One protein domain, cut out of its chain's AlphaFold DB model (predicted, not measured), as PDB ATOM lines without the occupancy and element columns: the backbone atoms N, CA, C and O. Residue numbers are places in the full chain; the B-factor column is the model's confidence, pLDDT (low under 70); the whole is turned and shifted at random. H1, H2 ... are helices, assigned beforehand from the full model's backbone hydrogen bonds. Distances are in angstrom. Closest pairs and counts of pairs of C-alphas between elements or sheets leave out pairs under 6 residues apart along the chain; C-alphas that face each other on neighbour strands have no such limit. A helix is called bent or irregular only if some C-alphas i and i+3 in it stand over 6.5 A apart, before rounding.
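This is residues 792 to 809 and 826 to 880 of the 880 residues of an uncharacterized protein of Araneus ventricosus (UniProt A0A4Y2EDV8). Two long helices of equal residue count, H3 and H4, run opposite ways as the two arms of a narrow, loosely joined V that closes at the tight link between them. The short helix H1 lies slantwise over the gap between the arms, with its first residue near H4 and its last near H3, while the small helix H2 follows it and is apart from the other three. The printed part has 73 residues with four named helices, in the order H1, H2, H3, H4, and no named strand, and its class is all helix. It is only just loose, close to compact, with a radius of gyration of the C-alphas of 13.5 A, and its elongated outline spans 42 by 24 by 21 A. Residues 826 to 833, of which 828 to 833 belong to H3, stand free and stick out at the open end of the V.

Start with the two longest helices, H3 at residues 828 to 850 and H4 at residues 856 to 878. They run opposite ways at a shallow tilt of 31 degrees, with their centres 13.1 A apart. They are close but not clearly touching, with 1 pair of C-alphas within 8 A: look at Leu 850 and Lys 859, whose C-alphas are the closest of the two helices at 7.7 A. Now go to H1, residues 792 to 799. It only just touches H4, with 3 pairs of C-alphas within 8 A, and H4 touches it with residues 866 to 870 alone. Their closest C-alphas are those of Ile 792 and Val 866, 7.4 A apart, and the two run the same way at a steep tilt of 49 degrees. At its other end H1 is close to H3 but not clearly touching, the closest C-alphas being those of Cys 799 and Ile 842 at 7.0 A. H1 and H3 run opposite ways at a steep tilt of 50 degrees. Farther out is H2, residues 804 to 809, which is apart from H1, H3 and H4. In the backbone of H1 and H3 every O i to N i+4 pair is within hydrogen-bond range, while H4 has 17 of 19 and H2 has 1 of 2.

Find C-alpha 828 at (14.692, -19.608, -0.437); from there H3 runs through residues 828 to 850, 32.4 A from first to last C-alpha, and ends at C-alpha 850 at (44.472, -10.713, -9.460). After the link, H4 runs back through residues 856 to 878 over 32.7 A, and you meet its last C-alpha, that of Phe 878, at (18.032, -13.027, -10.075). Go back to the first printed residue, Ile 792, with its C-alpha at (38.208, -8.780, -16.227), for H1, residues 792 to 799, which is 10.4 A long. H2, residues 804 to 809, covers 9.0 A. No helix is bent or irregular.

The C-alphas farthest apart are those of Leu 826 and Asp 855, at 42.5 A. Look for a cut after Lys 809: residues 810 to 825 are not printed, and C-alphas 809 and 826 are 16.2 A apart across it. The link from H2 to H3 runs across this cut. The links from H1 to H2, with 4 residues, and from H3 to H4, with 5, are tight. The printed part ends at Leu 880, the chain's last residue. In the B-factor column the mean pLDDT of the printed part is 74.8, and 17 residues are under 70: residue 795, residues 798 to 809, residue 853 and residues 878 to 880. H2 has a mean pLDDT of 43, against 80 for H3 and 82 for H4.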
ATOM      1  N   ILE A 792      39.033  -8.602 -17.424       74.38
ATOM      2  CA  ILE A 792      38.208  -8.780 -16.227       74.38
ATOM      3  C   ILE A 792      36.787  -9.191 -16.613       74.38
ATOM      4  O   ILE A 792      36.290 -10.168 -16.053       74.38
ATOM      5  N   GLU A 793      36.164  -8.530 -17.593       74.50
ATOM      6  CA  GLU A 793      34.844  -8.925 -18.104       74.50
ATOM      7  C   GLU A 793      34.851 -10.376 -18.601       74.50
ATOM      8  O   GLU A 793      34.075 -11.199 -18.107       74.50
ATOM      9  N   TYR A 794      35.802 -10.724 -19.478       76.19
ATOM     10  CA  TYR A 794      35.980 -12.083 -19.995       76.19
ATOM     11  C   TYR A 794      36.197 -13.122 -18.882       76.19
ATOM     12  O   TYR A 794      35.592 -14.197 -18.904       76.19
ATOM     13  N   TYR A 795      37.034 -12.821 -17.882       65.12
ATOM     14  CA  TYR A 795      37.289 -13.739 -16.768       65.12
ATOM     15  C   TYR A 795      36.067 -13.900 -15.852       65.12
ATOM     16  O   TYR A 795      35.845 -14.991 -15.320       65.12
ATOM     17  N   ILE A 796      35.259 -12.846 -15.685       76.00
ATOM     18  CA  ILE A 796      33.971 -12.927 -14.991       76.00
ATOM     19  C   ILE A 796      33.010 -13.808 -15.795       76.00
ATOM     20  O   ILE A 796      32.513 -14.770 -15.225       76.00
ATOM     21  N   ASP A 797      32.814 -13.584 -17.100       73.62
ATOM     22  CA  ASP A 797      31.907 -14.404 -17.927       73.62
ATOM     23  C   ASP A 797      32.316 -15.882 -17.998       73.62
ATOM     24  O   ASP A 797      31.469 -16.773 -17.901       73.62
ATOM     25  N   ALA A 798      33.619 -16.170 -18.064       64.00
ATOM     26  CA  ALA A 798      34.140 -17.531 -17.953       64.00
ATOM     27  C   ALA A 798      33.877 -18.167 -16.569       64.00
ATOM     28  O   ALA A 798      33.769 -19.391 -16.461       64.00
ATOM     29  N   CYS A 799      33.755 -17.360 -15.508       61.44
ATOM     30  CA  CYS A 799      33.414 -17.818 -14.159       61.44
ATOM     31  C   CYS A 799      31.902 -17.862 -13.874       61.44
ATOM     32  O   CYS A 799      31.503 -18.631 -13.003       61.44
ATOM     33  N   THR A 800      31.075 -17.077 -14.574       63.03
ATOM     34  CA  THR A 800      29.618 -16.963 -14.357       63.03
ATOM     35  C   THR A 800      28.772 -17.766 -15.352       63.03
ATOM     36  O   THR A 800      27.568 -17.537 -15.452       63.03
ATOM     37  N   GLN A 801      29.361 -18.734 -16.066       62.12
ATOM     38  CA  GLN A 801      28.592 -19.711 -16.849       62.12
ATOM     39  C   GLN A 801      27.553 -20.443 -15.966       62.12
ATOM     40  O   GLN A 801      27.820 -20.697 -14.789       62.12
ATOM     41  N   PRO A 802      26.357 -20.770 -16.499       47.94
ATOM     42  CA  PRO A 802      25.157 -20.936 -15.680       47.94
ATOM     43  C   PRO A 802      25.217 -22.098 -14.664       47.94
ATOM     44  O   PRO A 802      25.744 -23.177 -14.965       47.94
ATOM     45  N   PRO A 803      24.619 -21.919 -13.466       48.81
ATOM     46  CA  PRO A 803      24.898 -22.737 -12.279       48.81
ATOM     47  C   PRO A 803      24.421 -24.195 -12.355       48.81
ATOM     48  O   PRO A 803      24.866 -25.013 -11.550       48.81
ATOM     49  N   TYR A 804      23.580 -24.561 -13.330       41.59
ATOM     50  CA  TYR A 804      23.057 -25.923 -13.514       41.59
ATOM     51  C   TYR A 804      24.150 -27.006 -13.467       41.59
ATOM     52  O   TYR A 804      24.004 -28.010 -12.772       41.59
ATOM     53  N   LYS A 805      25.293 -26.786 -14.133       42.31
ATOM     54  CA  LYS A 805      26.410 -27.754 -14.160       42.31
ATOM     55  C   LYS A 805      27.190 -27.831 -12.835       42.31
ATOM     56  O   LYS A 805      27.989 -28.746 -12.650       42.31
ATOM     57  N   TYR A 806      26.970 -26.881 -11.924       45.16
ATOM     58  CA  TYR A 806      27.555 -26.856 -10.583       45.16
ATOM     59  C   TYR A 806      26.651 -27.538  -9.552       45.16
ATOM     60  O   TYR A 806      27.141 -28.347  -8.765       45.16
ATOM     61  N   LEU A 807      25.339 -27.272  -9.613       44.75
ATOM     62  CA  LEU A 807      24.319 -27.873  -8.745       44.75
ATOM     63  C   LEU A 807      24.358 -29.411  -8.817       44.75
ATOM     64  O   LEU A 807      24.555 -30.072  -7.801       44.75
ATOM     65  N   TYR A 808      24.332 -29.977 -10.030       43.78
ATOM     66  CA  TYR A 808      24.417 -31.430 -10.248       43.78
ATOM     67  C   TYR A 808      25.731 -32.090  -9.786       43.78
ATOM     68  O   TYR A 808      25.788 -33.313  -9.697       43.78
ATOM     69  N   LYS A 809      26.801 -31.325  -9.520       39.19
ATOM     70  CA  LYS A 809      28.121 -31.877  -9.152       39.19
ATOM     71  C   LYS A 809      28.424 -31.806  -7.649       39.19
ATOM     72  O   LYS A 809      29.454 -32.323  -7.218       39.19
ATOM     73  N   LEU A 826      13.762 -26.637  -3.432       86.88
ATOM     74  CA  LEU A 826      14.644 -25.925  -2.504       86.88
ATOM     75  C   LEU A 826      13.925 -24.717  -1.889       86.88
ATOM     76  O   LEU A 826      13.262 -23.950  -2.589       86.88
ATOM     77  N   SER A 827      14.097 -24.509  -0.584       87.50
ATOM     78  CA  SER A 827      13.646 -23.287   0.087       87.50
ATOM     79  C   SER A 827      14.486 -22.072  -0.333       87.50
ATOM     80  O   SER A 827      15.650 -22.216  -0.712       87.50
ATOM     81  N   SER A 828      13.935 -20.855  -0.195       74.06
ATOM     82  CA  SER A 828      14.692 -19.608  -0.437       74.06
ATOM     83  C   SER A 828      16.015 -19.612   0.331       74.06
ATOM     84  O   SER A 828      17.064 -19.406  -0.260       74.06
ATOM     85  N   SER A 829      15.985 -19.987   1.612       74.88
ATOM     86  CA  SER A 829      17.165 -20.074   2.481       74.88
ATOM     87  C   SER A 829      18.253 -21.038   1.988       74.88
ATOM     88  O   SER A 829      19.438 -20.803   2.230       74.88
ATOM     89  N   GLU A 830      17.888 -22.119   1.295       82.56
ATOM     90  CA  GLU A 830      18.861 -23.044   0.699       82.56
ATOM     91  C   GLU A 830      19.439 -22.487  -0.604       82.56
ATOM     92  O   GLU A 830      20.645 -22.596  -0.832       82.56
ATOM     93  N   ILE A 831      18.607 -21.835  -1.422       80.44
ATOM     94  CA  ILE A 831      19.033 -21.105  -2.625       80.44
ATOM     95  C   ILE A 831      20.015 -19.987  -2.235       80.44
ATOM     96  O   ILE A 831      21.106 -19.908  -2.803       80.44
ATOM     97  N   ASP A 832      19.687 -19.199  -1.210       77.88
ATOM     98  CA  ASP A 832      20.516 -18.118  -0.668       77.88
ATOM     99  C   ASP A 832      21.871 -18.648  -0.155       77.88
ATOM    100  O   ASP A 832      22.924 -18.117  -0.514       77.88
ATOM    101  N   SER A 833      21.886 -19.749   0.613       78.62
ATOM    102  CA  SER A 833      23.141 -20.350   1.104       78.62
ATOM    103  C   SER A 833      23.987 -20.977  -0.016       78.62
ATOM    104  O   SER A 833      25.220 -20.928   0.028       78.62
ATOM    105  N   LEU A 834      23.364 -21.546  -1.053       79.88
ATOM    106  CA  LEU A 834      24.077 -22.030  -2.240       79.88
ATOM    107  C   LEU A 834      24.707 -20.868  -3.026       79.88
ATOM    108  O   LEU A 834      25.864 -20.979  -3.445       79.88
ATOM    109  N   TRP A 835      24.002 -19.740  -3.158       79.88
ATOM    110  CA  TRP A 835      24.524 -18.514  -3.764       79.88
ATOM    111  C   TRP A 835      25.670 -17.891  -2.963       79.88
ATOM    112  O   TRP A 835      26.707 -17.576  -3.548       79.88
ATOM    113  N   GLU A 836      25.554 -17.789  -1.637       79.62
ATOM    114  CA  GLU A 836      26.624 -17.291  -0.762       79.62
ATOM    115  C   GLU A 836      27.913 -18.121  -0.928       79.62
ATOM    116  O   GLU A 836      29.007 -17.576  -1.135       79.62
ATOM    117  N   ARG A 837      27.788 -19.456  -0.928       78.06
ATOM    118  CA  ARG A 837      28.907 -20.388  -1.158       78.06
ATOM    119  C   ARG A 837      29.509 -20.231  -2.557       78.06
ATOM    120  O   ARG A 837      30.732 -20.297  -2.703       78.06
ATOM    121  N   TYR A 838      28.683 -20.026  -3.582       82.12
ATOM    122  CA  TYR A 838      29.116 -19.840  -4.970       82.12
ATOM    123  C   TYR A 838      29.876 -18.518  -5.162       82.12
ATOM    124  O   TYR A 838      31.017 -18.530  -5.634       82.12
ATOM    125  N   LEU A 839      29.305 -17.399  -4.703       80.31
ATOM    126  CA  LEU A 839      29.921 -16.069  -4.752       80.31
ATOM    127  C   LEU A 839      31.242 -16.036  -3.976       80.31
ATOM    128  O   LEU A 839      32.263 -15.620  -4.525       80.31
ATOM    129  N   THR A 840      31.275 -16.585  -2.758       79.81
ATOM    130  CA  THR A 840      32.504 -16.723  -1.952       79.81
ATOM    131  C   THR A 840      33.604 -17.480  -2.709       79.81
ATOM    132  O   THR A 840      34.779 -17.101  -2.672       79.81
ATOM    133  N   LYS A 841      33.241 -18.531  -3.457       78.62
ATOM    134  CA  LYS A 841      34.178 -19.347  -4.247       78.62
ATOM    135  C   LYS A 841      34.674 -18.627  -5.509       78.62
ATOM    136  O   LYS A 841      35.834 -18.814  -5.881       78.62
ATOM    137  N   ILE A 842      33.844 -17.790  -6.140       82.62
ATOM    138  CA  ILE A 842      34.232 -16.925  -7.268       82.62
ATOM    139  C   ILE A 842      35.149 -15.792  -6.795       82.62
ATOM    140  O   ILE A 842      36.261 -15.665  -7.307       82.62
ATOM    141  N   ILE A 843      34.756 -15.039  -5.765       82.25
ATOM    142  CA  ILE A 843      35.560 -13.957  -5.173       82.25
ATOM    143  C   ILE A 843      36.920 -14.504  -4.706       82.25
ATOM    144  O   ILE A 843      37.969 -13.932  -5.014       82.25
ATOM    145  N   GLY A 844      36.934 -15.676  -4.062       83.75
ATOM    146  CA  GLY A 844      38.159 -16.366  -3.653       83.75
ATOM    147  C   GLY A 844      39.065 -16.818  -4.809       83.75
ATOM    148  O   GLY A 844      40.284 -16.870  -4.632       83.75
ATOM    149  N   LYS A 845      38.518 -17.117  -5.999       82.12
ATOM    150  CA  LYS A 845      39.307 -17.368  -7.222       82.12
ATOM    151  C   LYS A 845      39.857 -16.069  -7.805       82.12
ATOM    152  O   LYS A 845      41.065 -15.971  -8.005       82.12
ATOM    153  N   ILE A 846      38.993 -15.079  -8.041       82.12
ATOM    154  CA  ILE A 846      39.365 -13.795  -8.652       82.12
ATOM    155  C   ILE A 846      40.446 -13.101  -7.813       82.12
ATOM    156  O   ILE A 846      41.472 -12.693  -8.354       82.12
ATOM    157  N   SER A 847      40.298 -13.082  -6.483       78.50
ATOM    158  CA  SER A 847      41.324 -12.575  -5.566       78.50
ATOM    159  C   SER A 847      42.661 -13.321  -5.717       78.50
ATOM    160  O   SER A 847      43.699 -12.687  -5.914       78.50
ATOM    161  N   LYS A 848      42.664 -14.664  -5.720       78.88
ATOM    162  CA  LYS A 848      43.898 -15.462  -5.892       78.88
ATOM    163  C   LYS A 848      44.596 -15.228  -7.238       78.88
ATOM    164  O   LYS A 848      45.823 -15.347  -7.293       78.88
ATOM    165  N   THR A 849      43.849 -14.894  -8.290       78.81
ATOM    166  CA  THR A 849      44.384 -14.572  -9.622       78.81
ATOM    167  C   THR A 849      44.923 -13.137  -9.677       78.81
ATOM    168  O   THR A 849      46.106 -12.943  -9.960       78.81
ATOM    169  N   LEU A 850      44.104 -12.131  -9.344       78.38
ATOM    170  CA  LEU A 850      44.472 -10.713  -9.460       78.38
ATOM    171  C   LEU A 850      45.585 -10.300  -8.486       78.38
ATOM    172  O   LEU A 850      46.487  -9.548  -8.859       78.38
ATOM    173  N   PHE A 851      45.570 -10.792  -7.240       76.25
ATOM    174  CA  PHE A 851      46.448 -10.260  -6.189       76.25
ATOM    175  C   PHE A 851      47.931 -10.618  -6.381       76.25
ATOM    176  O   PHE A 851      48.791  -9.979  -5.767       76.25
ATOM    177  N   LYS A 852      48.252 -11.611  -7.223       76.50
ATOM    178  CA  LYS A 852      49.627 -12.087  -7.443       76.50
ATOM    179  C   LYS A 852      50.513 -11.150  -8.275       76.50
ATOM    180  O   LYS A 852      51.723 -11.338  -8.244       76.50
ATOM    181  N   LYS A 853      49.951 -10.191  -9.028       65.12
ATOM    182  CA  LYS A 853      50.713  -9.376 -10.006       65.12
ATOM    183  C   LYS A 853      50.470  -7.856  -9.971       65.12
ATOM    184  O   LYS A 853      51.106  -7.137 -10.728       65.12
ATOM    185  N   THR A 854      49.569  -7.363  -9.124       81.88
ATOM    186  CA  THR A 854      49.116  -5.954  -9.111       81.88
ATOM    187  C   THR A 854      49.613  -5.177  -7.886       81.88
ATOM    188  O   THR A 854      49.856  -5.764  -6.827       81.88
ATOM    189  N   ASP A 855      49.754  -3.854  -8.003       88.06
ATOM    190  CA  ASP A 855      50.127  -2.965  -6.890       88.06
ATOM    191  C   ASP A 855      48.927  -2.662  -5.962       88.06
ATOM    192  O   ASP A 855      47.773  -2.845  -6.342       88.06
ATOM    193  N   LYS A 856      49.178  -2.234  -4.717       77.62
ATOM    194  CA  LYS A 856      48.173  -2.042  -3.654       77.62
ATOM    195  C   LYS A 856      47.111  -0.984  -3.971       77.62
ATOM    196  O   LYS A 856      45.990  -1.133  -3.493       77.62
ATOM    197  N   SER A 857      47.450   0.051  -4.737       76.12
ATOM    198  CA  SER A 857      46.510   1.075  -5.215       76.12
ATOM    199  C   SER A 857      45.529   0.470  -6.221       76.12
ATOM    200  O   SER A 857      44.346   0.321  -5.920       76.12
ATOM    201  N   VAL A 858      46.061  -0.004  -7.351       84.50
ATOM    202  CA  VAL A 858      45.327  -0.666  -8.444       84.50
ATOM    203  C   VAL A 858      44.486  -1.845  -7.930       84.50
ATOM    204  O   VAL A 858      43.364  -2.053  -8.377       84.50
ATOM    205  N   LYS A 859      44.975  -2.589  -6.927       83.12
ATOM    206  CA  LYS A 859      44.230  -3.672  -6.262       83.12
ATOM    207  C   LYS A 859      42.880  -3.253  -5.684       83.12
ATOM    208  O   LYS A 859      41.970  -4.071  -5.727       83.12
ATOM    209  N   ARG A 860      42.752  -2.051  -5.110       81.38
ATOM    210  CA  ARG A 860      41.474  -1.586  -4.547       81.38
ATOM    211  C   ARG A 860      40.494  -1.262  -5.669       81.38
ATOM    212  O   ARG A 860      39.413  -1.825  -5.706       81.38
ATOM    213  N   GLU A 861      40.922  -0.457  -6.630       86.00
ATOM    214  CA  GLU A 861      40.071  -0.015  -7.736       86.00
ATOM    215  C   GLU A 861      39.594  -1.177  -8.625       86.00
ATOM    216  O   GLU A 861      38.418  -1.250  -8.979       86.00
ATOM    217  N   LEU A 862      40.463  -2.160  -8.899       84.75
ATOM    218  CA  LEU A 862      40.067  -3.383  -9.604       84.75
ATOM    219  C   LEU A 862      39.122  -4.277  -8.782       84.75
ATOM    220  O   LEU A 862      38.298  -4.969  -9.371       84.75
ATOM    221  N   LEU A 863      39.221  -4.288  -7.445       84.25
ATOM    222  CA  LEU A 863      38.254  -4.993  -6.592       84.25
ATOM    223  C   LEU A 863      36.886  -4.318  -6.631       84.25
ATOM    224  O   LEU A 863      35.885  -5.014  -6.771       84.25
ATOM    225  N   ASP A 864      36.858  -2.990  -6.533       85.50
ATOM    226  CA  ASP A 864      35.624  -2.209  -6.517       85.50
ATOM    227  C   ASP A 864      34.886  -2.351  -7.866       85.50
ATOM    228  O   ASP A 864      33.699  -2.684  -7.873       85.50
ATOM    229  N   LYS A 865      35.597  -2.256  -9.007       85.75
ATOM    230  CA  LYS A 865      35.042  -2.571 -10.342       85.75
ATOM    231  C   LYS A 865      34.506  -4.010 -10.427       85.75
ATOM    232  O   LYS A 865      33.343  -4.206 -10.771       85.75
ATOM    233  N   VAL A 866      35.310  -5.018 -10.063       87.88
ATOM    234  CA  VAL A 866      34.896  -6.440 -10.083       87.88
ATOM    235  C   VAL A 866      33.649  -6.689  -9.231       87.88
ATOM    236  O   VAL A 866      32.782  -7.464  -9.630       87.88
ATOM    237  N   PHE A 867      33.556  -6.063  -8.058       86.56
ATOM    238  CA  PHE A 867      32.424  -6.233  -7.151       86.56
ATOM    239  C   PHE A 867      31.134  -5.655  -7.746       86.56
ATOM    240  O   PHE A 867      30.102  -6.321  -7.702       86.56
ATOM    241  N   ILE A 868      31.207  -4.482  -8.388       88.12
ATOM    242  CA  ILE A 868      30.079  -3.881  -9.116       88.12
ATOM    243  C   ILE A 868      29.635  -4.790 -10.273       88.12
ATOM    244  O   ILE A 868      28.468  -5.172 -10.327       88.12
ATOM    245  N   THR A 869      30.550  -5.238 -11.143       87.12
ATOM    246  CA  THR A 869      30.205  -6.125 -12.274       87.12
ATOM    247  C   THR A 869      29.618  -7.468 -11.818       87.12
ATOM    248  O   THR A 869      28.742  -8.023 -12.485       87.12
ATOM    249  N   LEU A 870      30.070  -8.012 -10.679       85.25
ATOM    250  CA  LEU A 870      29.484  -9.222 -10.093       85.25
ATOM    251  C   LEU A 870      28.075  -8.977  -9.539       85.25
ATOM    252  O   LEU A 870      27.223  -9.848  -9.712       85.25
ATOM    253  N   LEU A 871      27.809  -7.820  -8.923       83.56
ATOM    254  CA  LEU A 871      26.467  -7.447  -8.466       83.56
ATOM    255  C   LEU A 871      25.502  -7.252  -9.642       83.56
ATOM    256  O   LEU A 871      24.431  -7.848  -9.632       83.56
ATOM    257  N   GLU A 872      25.895  -6.523 -10.690       85.94
ATOM    258  CA  GLU A 872      25.059  -6.330 -11.886       85.94
ATOM    259  C   GLU A 872      24.722  -7.656 -12.588       85.94
ATOM    260  O   GLU A 872      23.602  -7.858 -13.060       85.94
ATOM    261  N   LYS A 873      25.679  -8.592 -12.658       81.88
ATOM    262  CA  LYS A 873      25.429  -9.925 -13.230       81.88
ATOM    263  C   LYS A 873      24.593 -10.806 -12.298       81.88
ATOM    264  O   LYS A 873      23.751 -11.547 -12.798       81.88
ATOM    265  N   ALA A 874      24.758 -10.703 -10.978       79.06
ATOM    266  CA  ALA A 874      23.895 -11.388 -10.015       79.06
ATOM    267  C   ALA A 874      22.448 -10.869 -10.079       79.06
ATOM    268  O   ALA A 874      21.525 -11.674 -10.139       79.06
ATOM    269  N   GLU A 875      22.242  -9.552 -10.168       82.88
ATOM    270  CA  GLU A 875      20.924  -8.932 -10.350       82.88
ATOM    271  C   GLU A 875      20.263  -9.391 -11.657       82.88
ATOM    272  O   GLU A 875      19.092  -9.766 -11.658       82.88
ATOM    273  N   ARG A 876      21.005  -9.450 -12.773       73.06
ATOM    274  CA  ARG A 876      20.470  -9.996 -14.034       73.06
ATOM    275  C   ARG A 876      20.101 -11.476 -13.941       73.06
ATOM    276  O   ARG A 876      19.135 -11.869 -14.576       73.06
ATOM    277  N   ILE A 877      20.834 -12.286 -13.173       74.44
ATOM    278  CA  ILE A 877      20.510 -13.711 -12.970       74.44
ATOM    279  C   ILE A 877      19.334 -13.888 -11.994       74.44
ATOM    280  O   ILE A 877      18.562 -14.821 -12.155       74.44
ATOM    281  N   PHE A 878      19.162 -12.998 -11.014       69.94
ATOM    282  CA  PHE A 878      18.032 -13.027 -10.075       69.94
ATOM    283  C   PHE A 878      16.700 -12.600 -10.725       69.94
ATOM    284  O   PHE A 878      15.631 -12.983 -10.260       69.94
ATOM    285  N   ASN A 879      16.761 -11.823 -11.811       69.94
ATOM    286  CA  ASN A 879      15.604 -11.382 -12.597       69.94
ATOM    287  C   ASN A 879      15.257 -12.313 -13.792       69.94
ATOM    288  O   ASN A 879      14.486 -11.899 -14.661       69.94
ATOM    289  N   LEU A 880      15.830 -13.528 -13.868       58.94
ATOM    290  CA  LEU A 880      15.663 -14.503 -14.967       58.94
ATOM    291  C   LEU A 880      15.153 -15.873 -14.491       58.94
ATOM    292  O   LEU A 880      14.256 -16.403 -15.186       58.94
TER     293      LEU A 880